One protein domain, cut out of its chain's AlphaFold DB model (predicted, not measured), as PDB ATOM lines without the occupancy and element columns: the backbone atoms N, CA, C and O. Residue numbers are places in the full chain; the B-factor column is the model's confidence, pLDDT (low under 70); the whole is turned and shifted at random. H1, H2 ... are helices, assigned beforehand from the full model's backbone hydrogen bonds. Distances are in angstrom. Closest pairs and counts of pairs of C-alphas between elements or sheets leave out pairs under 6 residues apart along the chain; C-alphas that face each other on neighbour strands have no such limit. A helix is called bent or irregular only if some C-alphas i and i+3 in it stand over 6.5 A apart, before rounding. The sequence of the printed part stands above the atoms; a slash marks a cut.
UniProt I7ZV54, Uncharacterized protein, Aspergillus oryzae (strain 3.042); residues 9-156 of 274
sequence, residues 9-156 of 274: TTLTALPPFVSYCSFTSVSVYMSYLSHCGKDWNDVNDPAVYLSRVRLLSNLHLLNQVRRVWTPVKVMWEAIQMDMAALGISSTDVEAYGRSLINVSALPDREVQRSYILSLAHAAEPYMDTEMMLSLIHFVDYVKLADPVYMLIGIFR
ATOM      1  N   THR A   9      36.175  13.337 -40.673       46.81
ATOM      2  CA  THR A   9      36.235  14.793 -40.466       46.81
ATOM      3  C   THR A   9      34.911  15.493 -40.775       46.81
ATOM      4  O   THR A   9      34.565  16.460 -40.095       46.81
ATOM      5  N   THR A  10      34.126  15.005 -41.739       54.28
ATOM      6  CA  THR A  10      32.787  15.558 -42.016       54.28
ATOM      7  C   THR A  10      31.765  15.180 -40.941       54.28
ATOM      8  O   THR A  10      30.922  16.002 -40.591       54.28
ATOM      9  N   LEU A  11      31.877  13.991 -40.336       55.62
ATOM     10  CA  LEU A  11      31.019  13.567 -39.219       55.62
ATOM     11  C   LEU A  11      31.184  14.431 -37.962       55.62
ATOM     12  O   LEU A  11      30.207  14.676 -37.258       55.62
ATOM     13  N   THR A  12      32.396  14.916 -37.681       54.59
ATOM     14  CA  THR A  12      32.643  15.864 -36.580       54.59
ATOM     15  C   THR A  12      32.102  17.266 -36.849       54.59
ATOM     16  O   THR A  12      31.909  18.016 -35.898       54.59
ATOM     17  N   ALA A  13      31.842  17.610 -38.113       57.44
ATOM     18  CA  ALA A  13      31.343  18.919 -38.534       57.44
ATOM     19  C   ALA A  13      29.816  18.963 -38.726       57.44
ATOM     20  O   ALA A  13      29.270  20.025 -39.012       57.44
ATOM     21  N   LEU A  14      29.112  17.830 -38.589       64.88
ATOM     22  CA  LEU A  14      27.659  17.802 -38.733       64.88
ATOM     23  C   LEU A  14      27.016  18.643 -37.614       64.88
ATOM     24  O   LEU A  14      27.279  18.362 -36.448       64.88
ATOM     25  N   PRO A  15      26.158  19.634 -37.907       68.12
ATOM     26  CA  PRO A  15      25.537  20.436 -36.860       68.12
ATOM     27  C   PRO A  15      24.642  19.588 -35.938       68.12
ATOM     28  O   PRO A  15      23.907  18.720 -36.425       68.12
ATOM     29  N   PRO A  16      24.618  19.849 -34.615       74.06
ATOM     30  CA  PRO A  16      23.798  19.077 -33.677       74.06
ATOM     31  C   PRO A  16      22.310  19.061 -33.974       74.06
ATOM     32  O   PRO A  16      21.631  18.063 -33.724       74.06
ATOM     33  N   PHE A  17      21.838  20.141 -34.583       80.19
ATOM     34  CA  PHE A  17      20.484  20.267 -35.084       80.19
ATOM     35  C   PHE A  17      20.133  19.183 -36.114       80.19
ATOM     36  O   PHE A  17      19.062  18.596 -36.032       80.19
ATOM     37  N   VAL A  18      21.050  18.827 -37.022       83.81
ATOM     38  CA  VAL A  18      20.788  17.799 -38.045       83.81
ATOM     39  C   VAL A  18      20.546  16.437 -37.395       83.81
ATOM     40  O   VAL A  18      19.600  15.741 -37.750       83.81
ATOM     41  N   SER A  19      21.343  16.080 -36.383       85.12
ATOM     42  CA  SER A  19      21.142  14.828 -35.636       85.12
ATOM     43  C   SER A  19      19.797  14.811 -34.903       85.12
ATOM     44  O   SER A  19      19.125  13.782 -34.869       85.12
ATOM     45  N   TYR A  20      19.381  15.950 -34.345       87.25
ATOM     46  CA  TYR A  20      18.089  16.091 -33.674       87.25
ATOM     47  C   TYR A  20      16.904  15.982 -34.651       87.25
ATOM     48  O   TYR A  20      15.944  15.248 -34.395       87.25
ATOM     49  N   CYS A  21      16.989  16.643 -35.807       88.38
ATOM     50  CA  CYS A  21      15.998  16.523 -36.876       88.38
ATOM     51  C   CYS A  21      15.906  15.090 -37.399       88.38
ATOM     52  O   CYS A  21      14.799  14.588 -37.602       88.38
ATOM     53  N   SER A  22      17.039  14.404 -37.563       91.88
ATOM     54  CA  SER A  22      17.048  12.999 -37.968       91.88
ATOM     55  C   SER A  22      16.410  12.091 -36.927       91.88
ATOM     56  O   SER A  22      15.616  11.232 -37.294       91.88
ATOM     57  N   PHE A  23      16.687  12.294 -35.639       91.88
ATOM     58  CA  PHE A  23      16.035  11.551 -34.558       91.88
ATOM     59  C   PHE A  23      14.513  11.746 -34.545       91.88
ATOM     60  O   PHE A  23      13.756  10.774 -34.476       91.88
ATOM     61  N   THR A  24      14.065  12.993 -34.679       90.81
ATOM     62  CA  THR A  24      12.635  13.319 -34.736       90.81
ATOM     63  C   THR A  24      11.989  12.686 -35.970       90.81
ATOM     64  O   THR A  24      10.961  12.024 -35.862       90.81
ATOM     65  N   SER A  25      12.641  12.794 -37.131       92.12
ATOM     66  CA  SER A  25      12.168  12.194 -38.386       92.12
ATOM     67  C   SER A  25      12.052  10.673 -38.285       92.12
ATOM     68  O   SER A  25      11.049  10.112 -38.712       92.12
ATOM     69  N   VAL A  26      13.042   9.994 -37.692       93.75
ATOM     70  CA  VAL A  26      12.989   8.543 -37.437       93.75
ATOM     71  C   VAL A  26      11.761   8.186 -36.611       93.75
ATOM     72  O   VAL A  26      11.013   7.292 -36.998       93.75
ATOM     73  N   SER A  27      11.527   8.911 -35.519       91.69
ATOM     74  CA  SER A  27      10.392   8.661 -34.626       91.69
ATOM     75  C   SER A  27       9.048   8.850 -35.337       91.69
ATOM     76  O   SER A  27       8.137   8.037 -35.175       91.69
ATOM     77  N   VAL A  28       8.939   9.879 -36.182       90.94
ATOM     78  CA  VAL A  28       7.754  10.132 -37.012       90.94
ATOM     79  C   VAL A  28       7.533   9.003 -38.024       90.94
ATOM     80  O   VAL A  28       6.438   8.449 -38.078       90.94
ATOM     81  N   TYR A  29       8.557   8.604 -38.789       91.50
ATOM     82  CA  TYR A  29       8.413   7.542 -39.794       91.50
ATOM     83  C   TYR A  29       8.115   6.173 -39.173       91.50
ATOM     84  O   TYR A  29       7.333   5.410 -39.734       91.50
ATOM     85  N   MET A  30       8.693   5.858 -38.011       91.00
ATOM     86  CA  MET A  30       8.358   4.634 -37.276       91.00
ATOM     87  C   MET A  30       6.904   4.639 -36.801       91.00
ATOM     88  O   MET A  30       6.209   3.635 -36.954       91.00
ATOM     89  N   SER A  31       6.427   5.773 -36.283       89.44
ATOM     90  CA  SER A  31       5.032   5.931 -35.854       89.44
ATOM     91  C   SER A  31       4.069   5.809 -37.037       89.44
ATOM     92  O   SER A  31       3.061   5.112 -36.938       89.44
ATOM     93  N   TYR A  32       4.416   6.410 -38.178       88.88
ATOM     94  CA  TYR A  32       3.673   6.277 -39.430       88.88
ATOM     95  C   TYR A  32       3.566   4.818 -39.884       88.88
ATOM     96  O   TYR A  32       2.462   4.305 -40.052       88.88
ATOM     97  N   LEU A  33       4.695   4.109 -39.990       88.56
ATOM     98  CA  LEU A  33       4.711   2.698 -40.390       88.56
ATOM     99  C   LEU A  33       3.912   1.813 -39.424       88.56
ATOM    100  O   LEU A  33       3.158   0.944 -39.863       88.56
ATOM    101  N   SER A  34       4.032   2.067 -38.118       87.88
ATOM    102  CA  SER A  34       3.264   1.347 -37.101       87.88
ATOM    103  C   SER A  34       1.759   1.600 -37.218       87.88
ATOM    104  O   SER A  34       0.976   0.674 -37.023       87.88
ATOM    105  N   HIS A  35       1.341   2.832 -37.513       85.94
ATOM    106  CA  HIS A  35      -0.071   3.205 -37.626       85.94
ATOM    107  C   HIS A  35      -0.728   2.629 -38.878       85.94
ATOM    108  O   HIS A  35      -1.828   2.085 -38.798       85.94
ATOM    109  N   CYS A  36      -0.044   2.701 -40.023       82.50
ATOM    110  CA  CYS A  36      -0.557   2.135 -41.267       82.50
ATOM    111  C   CYS A  36      -0.659   0.600 -41.198       82.50
ATOM    112  O   CYS A  36      -1.326  -0.002 -42.037       82.50
ATOM    113  N   GLY A  37       0.021  -0.044 -40.236       81.12
ATOM    114  CA  GLY A  37       0.031  -1.501 -40.071       81.12
ATOM    115  C   GLY A  37       0.620  -2.242 -41.273       81.12
ATOM    116  O   GLY A  37       0.370  -3.435 -41.450       81.12
ATOM    117  N   LYS A  38       1.362  -1.529 -42.128       79.19
ATOM    118  CA  LYS A  38       1.963  -2.067 -43.346       79.19
ATOM    119  C   LYS A  38       3.305  -2.705 -43.010       79.19
ATOM    120  O   LYS A  38       4.055  -2.190 -42.180       79.19
ATOM    121  N   ASP A  39       3.620  -3.811 -43.676       84.19
ATOM    122  CA  ASP A  39       4.962  -4.379 -43.598       84.19
ATOM    123  C   ASP A  39       5.942  -3.383 -44.217       84.19
ATOM    124  O   ASP A  39       5.858  -3.078 -45.404       84.19
ATOM    125  N   TRP A  40       6.887  -2.878 -43.423       85.12
ATOM    126  CA  TRP A  40       7.907  -1.946 -43.903       85.12
ATOM    127  C   TRP A  40       8.793  -2.558 -45.005       85.12
ATOM    128  O   TRP A  40       9.509  -1.830 -45.698       85.12
ATOM    129  N   ASN A  41       8.759  -3.886 -45.181       84.88
ATOM    130  CA  ASN A  41       9.417  -4.582 -46.279       84.88
ATOM    131  C   ASN A  41       8.617  -4.632 -47.582       84.88
ATOM    132  O   ASN A  41       9.167  -5.114 -48.576       84.88
ATOM    133  N   ASP A  42       7.386  -4.124 -47.619       84.75
ATOM    134  CA  ASP A  42       6.601  -4.078 -48.847       84.75
ATOM    135  C   ASP A  42       7.173  -3.039 -49.824       84.75
ATOM    136  O   ASP A  42       6.955  -1.834 -49.715       84.75
ATOM    137  N   VAL A  43       7.947  -3.528 -50.791       77.88
ATOM    138  CA  VAL A  43       8.560  -2.712 -51.851       77.88
ATOM    139  C   VAL A  43       7.540  -2.344 -52.939       77.88
ATOM    140  O   VAL A  43       7.829  -1.492 -53.778       77.88
ATOM    141  N   ASN A  44       6.357  -2.968 -52.948       83.00
ATOM    142  CA  ASN A  44       5.341  -2.711 -53.969       83.00
ATOM    143  C   ASN A  44       4.474  -1.496 -53.632       83.00
ATOM    144  O   ASN A  44       3.923  -0.890 -54.549       83.00
ATOM    145  N   ASP A  45       4.366  -1.131 -52.352       86.69
ATOM    146  CA  ASP A  45       3.717   0.105 -51.922       86.69
ATOM    147  C   ASP A  45       4.717   1.278 -52.020       86.69
ATOM    148  O   ASP A  45       5.691   1.336 -51.258       86.69
ATOM    149  N   PRO A  46       4.501   2.247 -52.931       86.25
ATOM    150  CA  PRO A  46       5.439   3.347 -53.134       86.25
ATOM    151  C   PRO A  46       5.583   4.267 -51.912       86.25
ATOM    152  O   PRO A  46       6.664   4.822 -51.702       86.25
ATOM    153  N   ALA A  47       4.541   4.409 -51.084       87.19
ATOM    154  CA  ALA A  47       4.578   5.228 -49.871       87.19
ATOM    155  C   ALA A  47       5.348   4.521 -48.741       87.19
ATOM    156  O   ALA A  47       6.137   5.145 -48.022       87.19
ATOM    157  N   VAL A  48       5.186   3.200 -48.611       88.31
ATOM    158  CA  VAL A  48       5.996   2.384 -47.685       88.31
ATOM    159  C   VAL A  48       7.457   2.374 -48.123       88.31
ATOM    160  O   VAL A  48       8.354   2.578 -47.304       88.31
ATOM    161  N   TYR A  49       7.723   2.222 -49.420       87.88
ATOM    162  CA  TYR A  49       9.081   2.289 -49.944       87.88
ATOM    163  C   TYR A  49       9.730   3.662 -49.694       87.88
ATOM    164  O   TYR A  49      10.872   3.725 -49.229       87.88
ATOM    165  N   LEU A  50       9.012   4.764 -49.946       88.50
ATOM    166  CA  LEU A  50       9.519   6.118 -49.702       88.50
ATOM    167  C   LEU A  50       9.854   6.337 -48.221       88.50
ATOM    168  O   LEU A  50      10.972   6.744 -47.889       88.50
ATOM    169  N   SER A  51       8.910   6.025 -47.328       89.12
ATOM    170  CA  SER A  51       9.100   6.151 -45.878       89.12
ATOM    171  C   SER A  51      10.244   5.268 -45.377       89.12
ATOM    172  O   SER A  51      11.079   5.745 -44.607       89.12
ATOM    173  N   ARG A  52      10.388   4.038 -45.888       90.25
ATOM    174  CA  ARG A  52      11.535   3.158 -45.612       90.25
ATOM    175  C   ARG A  52      12.864   3.799 -46.002       90.25
ATOM    176  O   ARG A  52      13.808   3.765 -45.211       90.25
ATOM    177  N   VAL A  53      12.972   4.361 -47.206       88.50
ATOM    178  CA  VAL A  53      14.214   5.000 -47.673       88.50
ATOM    179  C   VAL A  53      14.569   6.198 -46.788       88.50
ATOM    180  O   VAL A  53      15.715   6.314 -46.343       88.50
ATOM    181  N   ARG A  54      13.593   7.056 -46.463       91.19
ATOM    182  CA  ARG A  54      13.797   8.215 -45.576       91.19
ATOM    183  C   ARG A  54      14.170   7.790 -44.155       91.19
ATOM    184  O   ARG A  54      15.098   8.353 -43.569       91.19
ATOM    185  N   LEU A  55      13.511   6.763 -43.625       93.12
ATOM    186  CA  LEU A  55      13.793   6.184 -42.315       93.12
ATOM    187  C   LEU A  55      15.220   5.629 -42.241       93.12
ATOM    188  O   LEU A  55      15.982   6.007 -41.351       93.12
ATOM    189  N   LEU A  56      15.611   4.781 -43.198       92.62
ATOM    190  CA  LEU A  56      16.948   4.186 -43.242       92.62
ATOM    191  C   LEU A  56      18.043   5.234 -43.451       92.62
ATOM    192  O   LEU A  56      19.112   5.101 -42.860       92.62
ATOM    193  N   SER A  57      17.780   6.288 -44.227       91.88
ATOM    194  CA  SER A  57      18.710   7.411 -44.391       91.88
ATOM    195  C   SER A  57      19.006   8.110 -43.059       91.88
ATOM    196  O   SER A  57      20.168   8.256 -42.672       91.88
ATOM    197  N   ASN A  58      17.963   8.456 -42.300       94.25
ATOM    198  CA  ASN A  58      18.124   9.106 -40.998       94.25
ATOM    199  C   ASN A  58      18.733   8.162 -39.946       94.25
ATOM    200  O   ASN A  58      19.631   8.564 -39.207       94.25
ATOM    201  N   LEU A  59      18.318   6.890 -39.910       94.19
ATOM    202  CA  LEU A  59      18.931   5.872 -39.046       94.19
ATOM    203  C   LEU A  59      20.413   5.675 -39.368       94.19
ATOM    204  O   LEU A  59      21.229   5.529 -38.460       94.19
ATOM    205  N   HIS A  60      20.774   5.684 -40.650       92.69
ATOM    206  CA  HIS A  60      22.159   5.559 -41.074       92.69
ATOM    207  C   HIS A  60      22.999   6.736 -40.571       92.69
ATOM    208  O   HIS A  60      24.070   6.508 -40.006       92.69
ATOM    209  N   LEU A  61      22.491   7.967 -40.684       90.75
ATOM    210  CA  LEU A  61      23.156   9.154 -40.147       90.75
ATOM    211  C   LEU A  61      23.369   9.047 -38.630       90.75
ATOM    212  O   LEU A  61      24.497   9.176 -38.153       90.75
ATOM    213  N   LEU A  62      22.317   8.730 -37.869       91.06
ATOM    214  CA  LEU A  62      22.407   8.563 -36.412       91.06
ATOM    215  C   LEU A  62      23.395   7.452 -36.025       91.06
ATOM    216  O   LEU A  62      24.177   7.610 -35.084       91.06
ATOM    217  N   ASN A  63      23.410   6.347 -36.777       91.75
ATOM    218  CA  ASN A  63      24.331   5.234 -36.564       91.75
ATOM    219  C   ASN A  63      25.803   5.631 -36.778       91.75
ATOM    220  O   ASN A  63      26.686   5.094 -36.100       91.75
ATOM    221  N   GLN A  64      26.080   6.565 -37.689       88.19
ATOM    222  CA  GLN A  64      27.427   7.100 -37.874       88.19
ATOM    223  C   GLN A  64      27.801   8.082 -36.750       88.19
ATOM    224  O   GLN A  64      28.850   7.925 -36.119       88.19
ATOM    225  N   VAL A  65      26.927   9.048 -36.446       85.81
ATOM    226  CA  VAL A  65      27.224  10.145 -35.505       85.81
ATOM    227  C   VAL A  65      27.291   9.665 -34.048       85.81
ATOM    228  O   VAL A  65      28.108  10.167 -33.272       85.81
ATOM    229  N   ARG A  66      26.528   8.630 -33.660       86.88
ATOM    230  CA  ARG A  66      26.537   8.085 -32.280       86.88
ATOM    231  C   ARG A  66      27.912   7.633 -31.787       86.88
ATOM    232  O   ARG A  66      28.131   7.547 -30.582       86.88
ATOM    233  N   ARG A  67      28.832   7.306 -32.703       84.50
ATOM    234  CA  ARG A  67      30.203   6.884 -32.365       84.50
ATOM    235  C   ARG A  67      31.061   8.047 -31.885       84.50
ATOM    236  O   ARG A  67      32.035   7.835 -31.174       84.50
ATOM    237  N   VAL A  68      30.694   9.255 -32.290       78.81
ATOM    238  CA  VAL A  68      31.446  10.477 -32.023       78.81
ATOM    239  C   VAL A  68      30.752  11.280 -30.922       78.81
ATOM    240  O   VAL A  68      31.422  11.952 -30.142       78.81
ATOM    241  N   TRP A  69      29.417  11.224 -30.833       78.94
ATOM    242  CA  TRP A  69      28.633  12.107 -29.969       78.94
ATOM    243  C   TRP A  69      27.767  11.367 -28.950       78.94
ATOM    244  O   TRP A  69      26.830  10.642 -29.290       78.94
ATOM    245  N   THR A  70      28.019  11.641 -27.667       81.44
ATOM    246  CA  THR A  70      27.287  11.038 -26.543       81.44
ATOM    247  C   THR A  70      25.775  11.301 -26.569       81.44
ATOM    248  O   THR A  70      25.036  10.342 -26.365       81.44
ATOM    249  N   PRO A  71      25.269  12.520 -26.857       82.06
ATOM    250  CA  PRO A  71      23.823  12.739 -26.935       82.06
ATOM    251  C   PRO A  71      23.139  11.881 -28.004       82.06
ATOM    252  O   PRO A  71      22.069  11.327 -27.776       82.06
ATOM    253  N   VAL A  72      23.797  11.697 -29.154       85.62
ATOM    254  CA  VAL A  72      23.276  10.861 -30.243       85.62
ATOM    255  C   VAL A  72      23.281   9.386 -29.861       85.62
ATOM    256  O   VAL A  72      22.377   8.655 -30.252       85.62
ATOM    257  N   LYS A  73      24.237   8.940 -29.040       87.69
ATOM    258  CA  LYS A  73      24.207   7.592 -28.460       87.69
ATOM    259  C   LYS A  73      22.958   7.369 -27.595       87.69
ATOM    260  O   LYS A  73      22.313   6.340 -27.754       87.69
ATOM    261  N   VAL A  74      22.593   8.337 -26.752       86.75
ATOM    262  CA  VAL A  74      21.379   8.264 -25.916       86.75
ATOM    263  C   VAL A  74      20.118   8.253 -26.784       86.75
ATOM    264  O   VAL A  74      19.257   7.396 -26.607       86.75
ATOM    265  N   MET A  75      20.035   9.150 -27.773       88.81
ATOM    266  CA  MET A  75      18.938   9.165 -28.750       88.81
ATOM    267  C   MET A  75      18.824   7.829 -29.494       88.81
ATOM    268  O   MET A  75      17.735   7.282 -29.621       88.81
ATOM    269  N   TRP A  76      19.951   7.262 -29.928       91.06
ATOM    270  CA  TRP A  76      19.993   5.959 -30.584       91.06
ATOM    271  C   TRP A  76      19.468   4.840 -29.679       91.06
ATOM    272  O   TRP A  76      18.689   4.010 -30.131       91.06
ATOM    273  N   GLU A  77      19.874   4.796 -28.410       90.88
ATOM    274  CA  GLU A  77      19.373   3.814 -27.439       90.88
ATOM    275  C   GLU A  77      17.856   3.933 -27.232       90.88
ATOM    276  O   GLU A  77      17.172   2.911 -27.179       90.88
ATOM    277  N   ALA A  78      17.315   5.156 -27.222       89.50
ATOM    278  CA  ALA A  78      15.885   5.396 -27.046       89.50
ATOM    279  C   ALA A  78      15.015   4.817 -28.178       89.50
ATOM    280  O   ALA A  78      13.884   4.414 -27.912       89.50
ATOM    281  N   ILE A  79      15.519   4.742 -29.415       91.56
ATOM    282  CA  ILE A  79      14.767   4.234 -30.584       91.56
ATOM    283  C   ILE A  79      14.979   2.741 -30.862       91.56
ATOM    284  O   ILE A  79      14.261   2.176 -31.682       91.56
ATOM    285  N   GLN A  80      15.916   2.063 -30.187       91.38
ATOM    286  CA  GLN A  80      16.210   0.648 -30.476       91.38
ATOM    287  C   GLN A  80      15.009  -0.273 -30.265       91.38
ATOM    288  O   GLN A  80      14.834  -1.229 -31.018       91.38
ATOM    289  N   MET A  81      14.191   0.001 -29.248       90.69
ATOM    290  CA  MET A  81      12.990  -0.795 -29.006       90.69
ATOM    291  C   MET A  81      11.975  -0.655 -30.143       90.69
ATOM    292  O   MET A  81      11.412  -1.660 -30.564       90.69
ATOM    293  N   ASP A  82      11.798   0.549 -30.686       90.00
ATOM    294  CA  ASP A  82      10.853   0.797 -31.782       90.00
ATOM    295  C   ASP A  82      11.373   0.195 -33.091       90.00
ATOM    296  O   ASP A  82      10.615  -0.409 -33.847       90.00
ATOM    297  N   MET A  83      12.692   0.279 -33.323       91.88
ATOM    298  CA  MET A  83      13.351  -0.435 -34.419       91.88
ATOM    299  C   MET A  83      13.045  -1.931 -34.343       91.88
ATOM    300  O   MET A  83      12.602  -2.517 -35.327       91.88
ATOM    301  N   ALA A  84      13.240  -2.541 -33.171       90.88
ATOM    302  CA  ALA A  84      12.981  -3.959 -32.970       90.88
ATOM    303  C   ALA A  84      11.492  -4.312 -33.135       90.88
ATOM    304  O   ALA A  84      11.187  -5.348 -33.722       90.88
ATOM    305  N   ALA A  85      10.578  -3.450 -32.678       89.06
ATOM    306  CA  ALA A  85       9.133  -3.638 -32.832       89.06
ATOM    307  C   ALA A  85       8.694  -3.652 -34.304       89.06
ATOM    308  O   ALA A  85       7.824  -4.435 -34.679       89.06
ATOM    309  N   LEU A  86       9.343  -2.847 -35.147       88.19
ATOM    310  CA  LEU A  86       9.133  -2.841 -36.596       88.19
ATOM    311  C   LEU A  86       9.968  -3.902 -37.332       88.19
ATOM    312  O   LEU A  86       9.916  -3.983 -38.555       88.19
ATOM    313  N   GLY A  87      10.760  -4.713 -36.625       89.44
ATOM    314  CA  GLY A  87      11.644  -5.706 -37.242       89.44
ATOM    315  C   GLY A  87      12.822  -5.097 -38.013       89.44
ATOM    316  O   GLY A  87      13.395  -5.761 -38.874       89.44
ATOM    317  N   ILE A  88      13.191  -3.846 -37.723       91.25
ATOM    318  CA  ILE A  88      14.346  -3.160 -38.304       91.25
ATOM    319  C   ILE A  88      15.584  -3.514 -37.484       91.25
ATOM    320  O   ILE A  88      15.708  -3.173 -36.306       91.25
ATOM    321  N   SER A  89      16.545  -4.171 -38.119       90.69
ATOM    322  CA  SER A  89      17.803  -4.550 -37.485       90.69
ATOM    323  C   SER A  89      18.908  -3.516 -37.736       90.69
ATOM    324  O   SER A  89      18.899  -2.766 -38.714       90.69
ATOM    325  N   SER A  90      19.944  -3.514 -36.891       87.56
ATOM    326  CA  SER A  90      21.157  -2.725 -37.174       87.56
ATOM    327  C   SER A  90      21.840  -3.166 -38.477       87.56
ATOM    328  O   SER A  90      22.441  -2.342 -39.165       87.56
ATOM    329  N   THR A  91      21.704  -4.442 -38.856       89.62
ATOM    330  CA  THR A  91      22.231  -4.967 -40.120       89.62
ATOM    331  C   THR A  91      21.536  -4.374 -41.343       89.62
ATOM    332  O   THR A  91      22.210  -4.154 -42.349       89.62
ATOM    333  N   ASP A  92      20.247  -4.030 -41.253       89.81
ATOM    334  CA  ASP A  92      19.517  -3.362 -42.340       89.81
ATOM    335  C   ASP A  92      20.041  -1.943 -42.572       89.81
ATOM    336  O   ASP A  92      20.270  -1.527 -43.710       89.81
ATOM    337  N   VAL A  93      20.319  -1.216 -41.486       90.69
ATOM    338  CA  VAL A  93      20.888   0.143 -41.528       90.69
ATOM    339  C   VAL A  93      22.305   0.139 -42.122       90.69
ATOM    340  O   VAL A  93      22.685   1.035 -42.882       90.69
ATOM    341  N   GLU A  94      23.106  -0.878 -41.804       89.75
ATOM    342  CA  GLU A  94      24.444  -1.054 -42.380       89.75
ATOM    343  C   GLU A  94      24.404  -1.525 -43.839       89.75
ATOM    344  O   GLU A  94      25.216  -1.089 -44.660       89.75
ATOM    345  N   ALA A  95      23.462  -2.404 -44.191       87.62
ATOM    346  CA  ALA A  95      23.234  -2.826 -45.569       87.62
ATOM    347  C   ALA A  95      22.807  -1.643 -46.450       87.62
ATOM    348  O   ALA A  95      23.351  -1.484 -47.546       87.62
ATOM    349  N   TYR A  96      21.925  -0.774 -45.948       87.50
ATOM    350  CA  TYR A  96      21.528   0.462 -46.623       87.50
ATOM    351  C   TYR A  96      22.734   1.368 -46.910       87.50
ATOM    352  O   TYR A  96      22.954   1.762 -48.056       87.50
ATOM    353  N   GLY A  97      23.578   1.616 -45.902       82.88
ATOM    354  CA  GLY A  97      24.803   2.405 -46.070       82.88
ATOM    355  C   GLY A  97      25.760   1.829 -47.116       82.88
ATOM    356  O   GLY A  97      26.263   2.552 -47.974       82.88
ATOM    357  N   ARG A  98      25.970   0.507 -47.103       83.12
ATOM    358  CA  ARG A  98      26.800  -0.176 -48.113       83.12
ATOM    359  C   ARG A  98      26.196  -0.094 -49.514       83.12
ATOM    360  O   ARG A  98      26.938   0.085 -50.476       83.12
ATOM    361  N   SER A  99      24.872  -0.186 -49.637       77.31
ATOM    362  CA  SER A  99      24.180  -0.019 -50.919       77.31
ATOM    363  C   SER A  99      24.331   1.392 -51.485       77.31
ATOM    364  O   SER A  99      24.329   1.511 -52.705       77.31
ATOM    365  N   LEU A 100      24.434   2.427 -50.644       68.44
ATOM    366  CA  LEU A 100      24.646   3.815 -51.075       68.44
ATOM    367  C   LEU A 100      26.079   4.054 -51.582       68.44
ATOM    368  O   LEU A 100      26.300   4.873 -52.465       68.44
ATOM    369  N   ILE A 101      27.052   3.318 -51.045       65.62
ATOM    370  CA  ILE A 101      28.463   3.423 -51.445       65.62
ATOM    371  C   ILE A 101      28.740   2.595 -52.711       65.62
ATOM    372  O   ILE A 101      29.511   3.011 -53.570       65.62
ATOM    373  N   ASN A 102      28.080   1.443 -52.862       62.22
ATOM    374  CA  ASN A 102      28.297   0.502 -53.968       62.22
ATOM    375  C   ASN A 102      27.369   0.739 -55.180       62.22
ATOM    376  O   ASN A 102      27.114  -0.192 -55.946       62.22
ATOM    377  N   VAL A 103      26.847   1.958 -55.356       56.66
ATOM    378  CA  VAL A 103      25.824   2.315 -56.367       56.66
ATOM    379  C   VAL A 103      26.268   2.039 -57.815       56.66
ATOM    380  O   VAL A 103      25.432   1.918 -58.700       56.66
ATOM    381  N   SER A 104      27.558   1.838 -58.074       49.97
ATOM    382  CA  SER A 104      28.141   1.913 -59.417       49.97
ATOM    383  C   SER A 104      28.373   0.586 -60.166       49.97
ATOM    384  O   SER A 104      29.241   0.559 -61.035       49.97
ATOM    385  N   ALA A 105      27.703  -0.532 -59.851       51.75
ATOM    386  CA  ALA A 105      28.130  -1.838 -60.395       51.75
ATOM    387  C   ALA A 105      27.255  -2.473 -61.497       51.75
ATOM    388  O   ALA A 105      27.769  -3.331 -62.210       51.75
ATOM    389  N   LEU A 106      25.972  -2.114 -61.672       55.81
ATOM    390  CA  LEU A 106      25.132  -2.754 -62.703       55.81
ATOM    391  C   LEU A 106      24.047  -1.823 -63.289       55.81
ATOM    392  O   LEU A 106      23.169  -1.398 -62.537       55.81
ATOM    393  N   PRO A 107      24.024  -1.602 -64.621       58.25
ATOM    394  CA  PRO A 107      23.096  -0.671 -65.277       58.25
ATOM    395  C   PRO A 107      21.625  -1.121 -65.229       58.25
ATOM    396  O   PRO A 107      20.724  -0.295 -65.130       58.25
ATOM    397  N   ASP A 108      21.357  -2.429 -65.225       59.50
ATOM    398  CA  ASP A 108      19.986  -2.971 -65.210       59.50
ATOM    399  C   ASP A 108      19.264  -2.702 -63.871       59.50
ATOM    400  O   ASP A 108      18.076  -2.384 -63.810       59.50
ATOM    401  N   ARG A 109      20.024  -2.697 -62.765       61.66
ATOM    402  CA  ARG A 109      19.511  -2.318 -61.438       61.66
ATOM    403  C   ARG A 109      19.246  -0.821 -61.307       61.66
ATOM    404  O   ARG A 109      18.441  -0.423 -60.468       61.66
ATOM    405  N   GLU A 110      19.908   0.004 -62.107       65.94
ATOM    406  CA  GLU A 110      19.781   1.460 -62.057       65.94
ATOM    407  C   GLU A 110      18.476   1.937 -62.709       65.94
ATOM    408  O   GLU A 110      17.771   2.785 -62.155       65.94
ATOM    409  N   VAL A 111      18.069   1.305 -63.815       69.06
ATOM    410  CA  VAL A 111      16.781   1.578 -64.479       69.06
ATOM    411  C   VAL A 111      15.606   1.154 -63.596       69.06
ATOM    412  O   VAL A 111      14.679   1.931 -63.372       69.06
ATOM    413  N   GLN A 112      15.662  -0.042 -63.008       69.00
ATOM    414  CA  GLN A 112      14.604  -0.504 -62.108       69.00
ATOM    415  C   GLN A 112      14.506   0.369 -60.845       69.00
ATOM    416  O   GLN A 112      13.409   0.720 -60.410       69.00
ATOM    417  N   ARG A 113      15.644   0.765 -60.261       69.31
ATOM    418  CA  ARG A 113      15.664   1.617 -59.064       69.31
ATOM    419  C   ARG A 113      15.177   3.034 -59.355       69.31
ATOM    420  O   ARG A 113      14.449   3.583 -58.534       69.31
ATOM    421  N   SER A 114      15.559   3.618 -60.489       74.88
ATOM    422  CA  SER A 114      15.083   4.950 -60.891       74.88
ATOM    423  C   SER A 114      13.577   4.956 -61.151       74.88
ATOM    424  O   SER A 114      12.899   5.889 -60.723       74.88
ATOM    425  N   TYR A 115      13.027   3.885 -61.731       77.94
ATOM    426  CA  TYR A 115      11.581   3.705 -61.869       77.94
ATOM    427  C   TYR A 115      10.864   3.628 -60.512       77.94
ATOM    428  O   TYR A 115       9.918   4.379 -60.275       77.94
ATOM    429  N   ILE A 116      11.344   2.783 -59.592       77.75
ATOM    430  CA  ILE A 116      10.758   2.648 -58.246       77.75
ATOM    431  C   ILE A 116      10.859   3.972 -57.473       77.75
ATOM    432  O   ILE A 116       9.904   4.380 -56.820       77.75
ATOM    433  N   LEU A 117      11.991   4.677 -57.570       78.12
ATOM    434  CA  LEU A 117      12.161   5.993 -56.951       78.12
ATOM    435  C   LEU A 117      11.216   7.032 -57.554       78.12
ATOM    436  O   LEU A 117      10.639   7.807 -56.802       78.12
ATOM    437  N   SER A 118      11.037   7.048 -58.874       82.75
ATOM    438  CA  SER A 118      10.090   7.948 -59.541       82.75
ATOM    439  C   SER A 118       8.658   7.712 -59.052       82.75
ATOM    440  O   SER A 118       7.965   8.652 -58.667       82.75
ATOM    441  N   LEU A 119       8.247   6.443 -58.958       82.19
ATOM    442  CA  LEU A 119       6.933   6.069 -58.437       82.19
ATOM    443  C   LEU A 119       6.765   6.454 -56.958       82.19
ATOM    444  O   LEU A 119       5.706   6.930 -56.559       82.19
ATOM    445  N   ALA A 120       7.821   6.299 -56.159       83.81
ATOM    446  CA  ALA A 120       7.840   6.712 -54.762       83.81
ATOM    447  C   ALA A 120       7.684   8.234 -54.607       83.81
ATOM    448  O   ALA A 120       6.892   8.675 -53.783       83.81
ATOM    449  N   HIS A 121       8.363   9.038 -55.435       85.38
ATOM    450  CA  HIS A 121       8.198  10.499 -55.431       85.38
ATOM    451  C   HIS A 121       6.794  10.919 -55.878       85.38
ATOM    452  O   HIS A 121       6.229  11.856 -55.327       85.38
ATOM    453  N   ALA A 122       6.180  10.205 -56.824       86.88
ATOM    454  CA  ALA A 122       4.793  10.472 -57.206       86.88
ATOM    455  C   ALA A 122       3.794  10.199 -56.060       86.88
ATOM    456  O   ALA A 122       2.729  10.813 -56.018       86.88
ATOM    457  N   ALA A 123       4.133   9.304 -55.126       85.31
ATOM    458  CA  ALA A 123       3.320   8.985 -53.952       85.31
ATOM    459  C   ALA A 123       3.583   9.898 -52.740       85.31
ATOM    460  O   ALA A 123       2.856   9.818 -51.750       85.31
ATOM    461  N   GLU A 124       4.584  10.776 -52.812       88.94
ATOM    462  CA  GLU A 124       4.952  11.690 -51.728       88.94
ATOM    463  C   GLU A 124       3.788  12.581 -51.260       88.94
ATOM    464  O   GLU A 124       3.511  12.570 -50.061       88.94
ATOM    465  N   PRO A 125       3.008  13.246 -52.141       90.00
ATOM    466  CA  PRO A 125       1.904  14.097 -51.691       90.00
ATOM    467  C   PRO A 125       0.818  13.319 -50.943       90.00
ATOM    468  O   PRO A 125       0.180  13.843 -50.030       90.00
ATOM    469  N   TYR A 126       0.598  12.059 -51.331       86.25
ATOM    470  CA  TYR A 126      -0.358  11.181 -50.665       86.25
ATOM    471  C   TYR A 126       0.141  10.799 -49.268       86.25
ATOM    472  O   TYR A 126      -0.604  10.941 -48.300       86.25
ATOM    473  N   MET A 127       1.411  10.392 -49.158       89.25
ATOM    474  CA  MET A 127       2.042  10.077 -47.875       89.25
ATOM    475  C   MET A 127       2.023  11.290 -46.935       89.25
ATOM    476  O   MET A 127       1.626  11.152 -45.782       89.25
ATOM    477  N   ASP A 128       2.386  12.478 -47.422       88.19
ATOM    478  CA  ASP A 128       2.404  13.704 -46.618       88.19
ATOM    479  C   ASP A 128       0.995  14.093 -46.149       88.19
ATOM    480  O   ASP A 128       0.801  14.484 -44.996       88.19
ATOM    481  N   THR A 129      -0.012  13.925 -47.011       87.94
ATOM    482  CA  THR A 129      -1.415  14.163 -46.645       87.94
ATOM    483  C   THR A 129      -1.889  13.168 -45.587       87.94
ATOM    484  O   THR A 129      -2.516  13.573 -44.609       87.94
ATOM    485  N   GLU A 130      -1.569  11.880 -45.732       87.19
ATOM    486  CA  GLU A 130      -1.903  10.846 -44.742       87.19
ATOM    487  C   GLU A 130      -1.206  11.117 -43.400       87.19
ATOM    488  O   GLU A 130      -1.842  11.040 -42.344       87.19
ATOM    489  N   MET A 131       0.068  11.520 -43.444       87.62
ATOM    490  CA  MET A 131       0.848  11.898 -42.267       87.62
ATOM    491  C   MET A 131       0.272  13.130 -41.554       87.62
ATOM    492  O   MET A 131       0.210  13.171 -40.326       87.62
ATOM    493  N   MET A 132      -0.183  14.124 -42.315       87.81
ATOM    494  CA  MET A 132      -0.804  15.334 -41.780       87.81
ATOM    495  C   MET A 132      -2.182  15.052 -41.167       87.81
ATOM    496  O   MET A 132      -2.464  15.507 -40.059       87.81
ATOM    497  N   LEU A 133      -3.039  14.288 -41.851       86.62
ATOM    498  CA  LEU A 133      -4.378  13.947 -41.353       86.62
ATOM    499  C   LEU A 133      -4.321  13.045 -40.117       86.62
ATOM    500  O   LEU A 133      -5.142  13.180 -39.212       86.62
ATOM    501  N   SER A 134      -3.323  12.166 -40.060       83.44
ATOM    502  CA  SER A 134      -3.134  11.226 -38.954       83.44
ATOM    503  C   SER A 134      -2.160  11.755 -37.896       83.44
ATOM    504  O   SER A 134      -1.762  11.008 -37.005       83.44
ATOM    505  N   LEU A 135      -1.807  13.049 -37.933       81.81
ATOM    506  CA  LEU A 135      -0.849  13.673 -37.013       81.81
ATOM    507  C   LEU A 135      -1.186  13.409 -35.544       81.81
ATOM    508  O   LEU A 135      -0.296  13.099 -34.755       81.81
ATOM    509  N   ILE A 136      -2.472  13.459 -35.191       82.69
ATOM    510  CA  ILE A 136      -2.943  13.175 -33.831       82.69
ATOM    511  C   ILE A 136      -2.555  11.770 -33.351       82.69
ATOM    512  O   ILE A 136      -2.306  11.572 -32.171       82.69
ATOM    513  N   HIS A 137      -2.446  10.806 -34.266       80.12
ATOM    514  CA  HIS A 137      -2.024   9.444 -33.962       80.12
ATOM    515  C   HIS A 137      -0.507   9.287 -33.900       80.12
ATOM    516  O   HIS A 137      -0.042   8.290 -33.363       80.12
ATOM    517  N   PHE A 138       0.269  10.237 -34.427       78.31
ATOM    518  CA  PHE A 138       1.731  10.183 -34.392       78.31
ATOM    519  C   PHE A 138       2.312  10.952 -33.215       78.31
ATOM    520  O   PHE A 138       3.273  10.483 -32.616       78.31
ATOM    521  N   VAL A 139       1.738  12.105 -32.863       75.44
ATOM    522  CA  VAL A 139       2.299  13.010 -31.843       75.44
ATOM    523  C   VAL A 139       2.520  12.307 -30.501       75.44
ATOM    524  O   VAL A 139       3.562  12.517 -29.886       75.44
ATOM    525  N   ASP A 140       1.612  11.417 -30.094       74.12
ATOM    526  CA  ASP A 140       1.721  10.685 -28.822       74.12
ATOM    527  C   ASP A 140       2.851   9.639 -28.804       74.12
ATOM    528  O   ASP A 140       3.319   9.241 -27.735       74.12
ATOM    529  N   TYR A 141       3.313   9.199 -29.978       77.38
ATOM    530  CA  TYR A 141       4.344   8.164 -30.134       77.38
ATOM    531  C   TYR A 141       5.684   8.720 -30.628       77.38
ATOM    532  O   TYR A 141       6.707   8.033 -30.567       77.38
ATOM    533  N   VAL A 142       5.712   9.978 -31.080       81.69
ATOM    534  CA  VAL A 142       6.941  10.652 -31.498       81.69
ATOM    535  C   VAL A 142       7.817  10.914 -30.281       81.69
ATOM    536  O   VAL A 142       7.485  11.680 -29.377       81.69
ATOM    537  N   LYS A 143       9.003  10.306 -30.285       83.31
ATOM    538  CA  LYS A 143      10.022  10.575 -29.279       83.31
ATOM    539  C   LYS A 143      10.676  11.919 -29.560       83.31
ATOM    540  O   LYS A 143      11.231  12.154 -30.632       83.31
ATOM    541  N   LEU A 144      10.649  12.777 -28.548       81.50
ATOM    542  CA  LEU A 144      11.400  14.023 -28.504       81.50
ATOM    543  C   LEU A 144      12.526  13.868 -27.483       81.50
ATOM    544  O   LEU A 144      12.316  13.377 -26.374       81.50
ATOM    545  N   ALA A 145      13.732  14.258 -27.876       78.25
ATOM    546  CA  ALA A 145      14.849  14.372 -26.951       78.25
ATOM    547  C   ALA A 145      14.860  15.785 -26.354       78.25
ATOM    548  O   ALA A 145      14.362  16.724 -26.972       78.25
ATOM    549  N   ASP A 146      15.442  15.957 -25.168       77.69
ATOM    550  CA  ASP A 146      15.607  17.291 -24.589       77.69
ATOM    551  C   ASP A 146      16.444  18.176 -25.544       77.69
ATOM    552  O   ASP A 146      17.581  17.815 -25.870       77.69
ATOM    553  N   PRO A 147      15.939  19.332 -26.013       69.94
ATOM    554  CA  PRO A 147      16.695  20.211 -26.905       69.94
ATOM    555  C   PRO A 147      18.016  20.701 -26.290       69.94
ATOM    556  O   PRO A 147      18.920  21.090 -27.035       69.94
ATOM    557  N   VAL A 148      18.199  20.617 -24.965       71.31
ATOM    558  CA  VAL A 148      19.488  20.849 -24.286       71.31
ATOM    559  C   VAL A 148      20.606  19.974 -24.870       71.31
ATOM    560  O   VAL A 148      21.764  20.399 -24.917       71.31
ATOM    561  N   TYR A 149      20.290  18.794 -25.406       68.56
ATOM    562  CA  TYR A 149      21.262  17.956 -26.111       68.56
ATOM    563  C   TYR A 149      21.855  18.631 -27.357       68.56
ATOM    564  O   TYR A 149      23.033  18.402 -27.655       68.56
ATOM    565  N   MET A 150      21.098  19.493 -28.045       66.06
ATOM    566  CA  MET A 150      21.631  20.313 -29.138       66.06
ATOM    567  C   MET A 150      22.645  21.323 -28.604       66.06
ATOM    568  O   MET A 150      23.740  21.431 -29.149       66.06
ATOM    569  N   LEU A 151      22.324  22.002 -27.499       66.44
ATOM    570  CA  LEU A 151      23.200  23.004 -26.882       66.44
ATOM    571  C   LEU A 151      24.521  22.385 -26.409       66.44
ATOM    572  O   LEU A 151      25.588  22.916 -26.706       66.44
ATOM    573  N   ILE A 152      24.475  21.224 -25.747       65.75
ATOM    574  CA  ILE A 152      25.683  20.492 -25.328       65.75
ATOM    575  C   ILE A 152      26.548  20.114 -26.538       65.75
ATOM    576  O   ILE A 152      27.776  20.184 -26.458       65.75
ATOM    577  N   GLY A 153      25.925  19.718 -27.653       60.50
ATOM    578  CA  GLY A 153      26.630  19.455 -28.907       60.50
ATOM    579  C   GLY A 153      27.316  20.707 -29.457       60.50
ATOM    580  O   GLY A 153      28.503  20.657 -29.773       60.50
ATOM    581  N   ILE A 154      26.600  21.836 -29.504       62.03
ATOM    582  CA  ILE A 154      27.107  23.107 -30.042       62.03
ATOM    583  C   ILE A 154      28.298  23.593 -29.210       62.03
ATOM    584  O   ILE A 154      29.372  23.803 -29.766       62.03
ATOM    585  N   PHE A 155      28.161  23.684 -27.883       58.28
ATOM    586  CA  PHE A 155      29.224  24.205 -27.011       58.28
ATOM    587  C   PHE A 155      30.486  23.330 -26.969       58.28
ATOM    588  O   PHE A 155      31.567  23.830 -26.660       58.28
ATOM    589  N   ARG A 156      30.377  22.026 -27.260       58.81
ATOM    590  CA  ARG A 156      31.539  21.123 -27.306       58.81
ATOM    591  C   ARG A 156      32.305  21.180 -28.626       58.81
ATOM    592  O   ARG A 156      33.505  20.928 -28.613       58.81
TER     593      ARG A 156
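This is residues 9 to 156 of the 274 residues of an uncharacterized protein of Aspergillus oryzae (strain 3.042) (UniProt I7ZV54). Three helices, H2, H3 and H4, make an up-and-down bundle at the core; H5 crosses H3, and H6 and H7 meet H3 near its first residues, both crosswise. H8 packs near the last residues of H2, and the link after it leads back to H9 at the first residues of H2, while residues 101 to 115, of which 107 to 115 belong to H6, stick out as a free corner. The printed part has 148 residues with nine named helices, H1 to H9 in chain order, and no named strand, an all-helix class. It is compact, with a radius of gyration of the C-alphas of 16.0 A, and spans 46 by 41 by 25 A.

Find C-alpha 9 at (36.235, 14.793, -40.466), where H1, residues 9 to 12, begins. H2, residues 16 to 36, then runs 30.6 A to C-alpha 36 at (-0.557, 2.135, -41.267). H3, residues 46 to 65, runs 28.8 A, and H4, residues 70 to 85, 24.2 A. H4 is irregular, with C-alphas 78 and 81 7.1 A apart, and has a kink of 34 degrees near residue 79. Next come H5, residues 90 to 101, H6, residues 107 to 122 and 22.9 A long, H7, residues 124 to 133, and H8, residues 135 to 139. H9, residues 148 to 156, ends at C-alpha 156, (31.539, 21.123, -27.306).

Start at H3, the hub, which touches six helices. H2 and H3 form a helical hairpin at 35.0 degrees, a steep tilt but only just; look at Ser 22 and Asn 58, their closest C-alphas, 5.0 A apart. H3 and H4 form another, at a shallow tilt of 35.0 degrees, only just short of steep, with C-alphas 65 and 72 closest at 6.6 A. H2 and H4 touch and run the same way at a shallow tilt of 9 degrees, closest at C-alphas 23 and 75, 6.9 A. H5 touches H3, about perpendicular at 85 degrees, with C-alphas 60 and 93 closest at 5.6 A. H6 touches residues 46 to 50 of H3, about perpendicular at 75 degrees; C-alphas 46 and 120 are closest, 4.4 A. H7 touches H3 too, closest at C-alphas 47 and 127, 5.8 A. H1 and H3 only just touch, with 3 pairs of C-alphas within 8 A, the closest those of Leu 11 and Val 65, 6.3 A. H8 touches H2, closest at C-alphas 31 and 138, 5.6 A, and H9 touches H2, closest at C-alphas 16 and 150, 5.2 A. Every O i to N i+4 pair is within hydrogen-bond range in H2, H3, H5, H6, H7, H8 and H9, and 10 of 12 are in H4; H1 is too short for such a pair.

The C-alphas farthest apart, those of Asp 108 and Phe 155, are 47.8 A apart. The printed part has no cut, and no link is long. Mean pLDDT of the printed part is 81.2; look for values under 70 at residues 9 to 15, 100 to 113, 147 and 149 to 156.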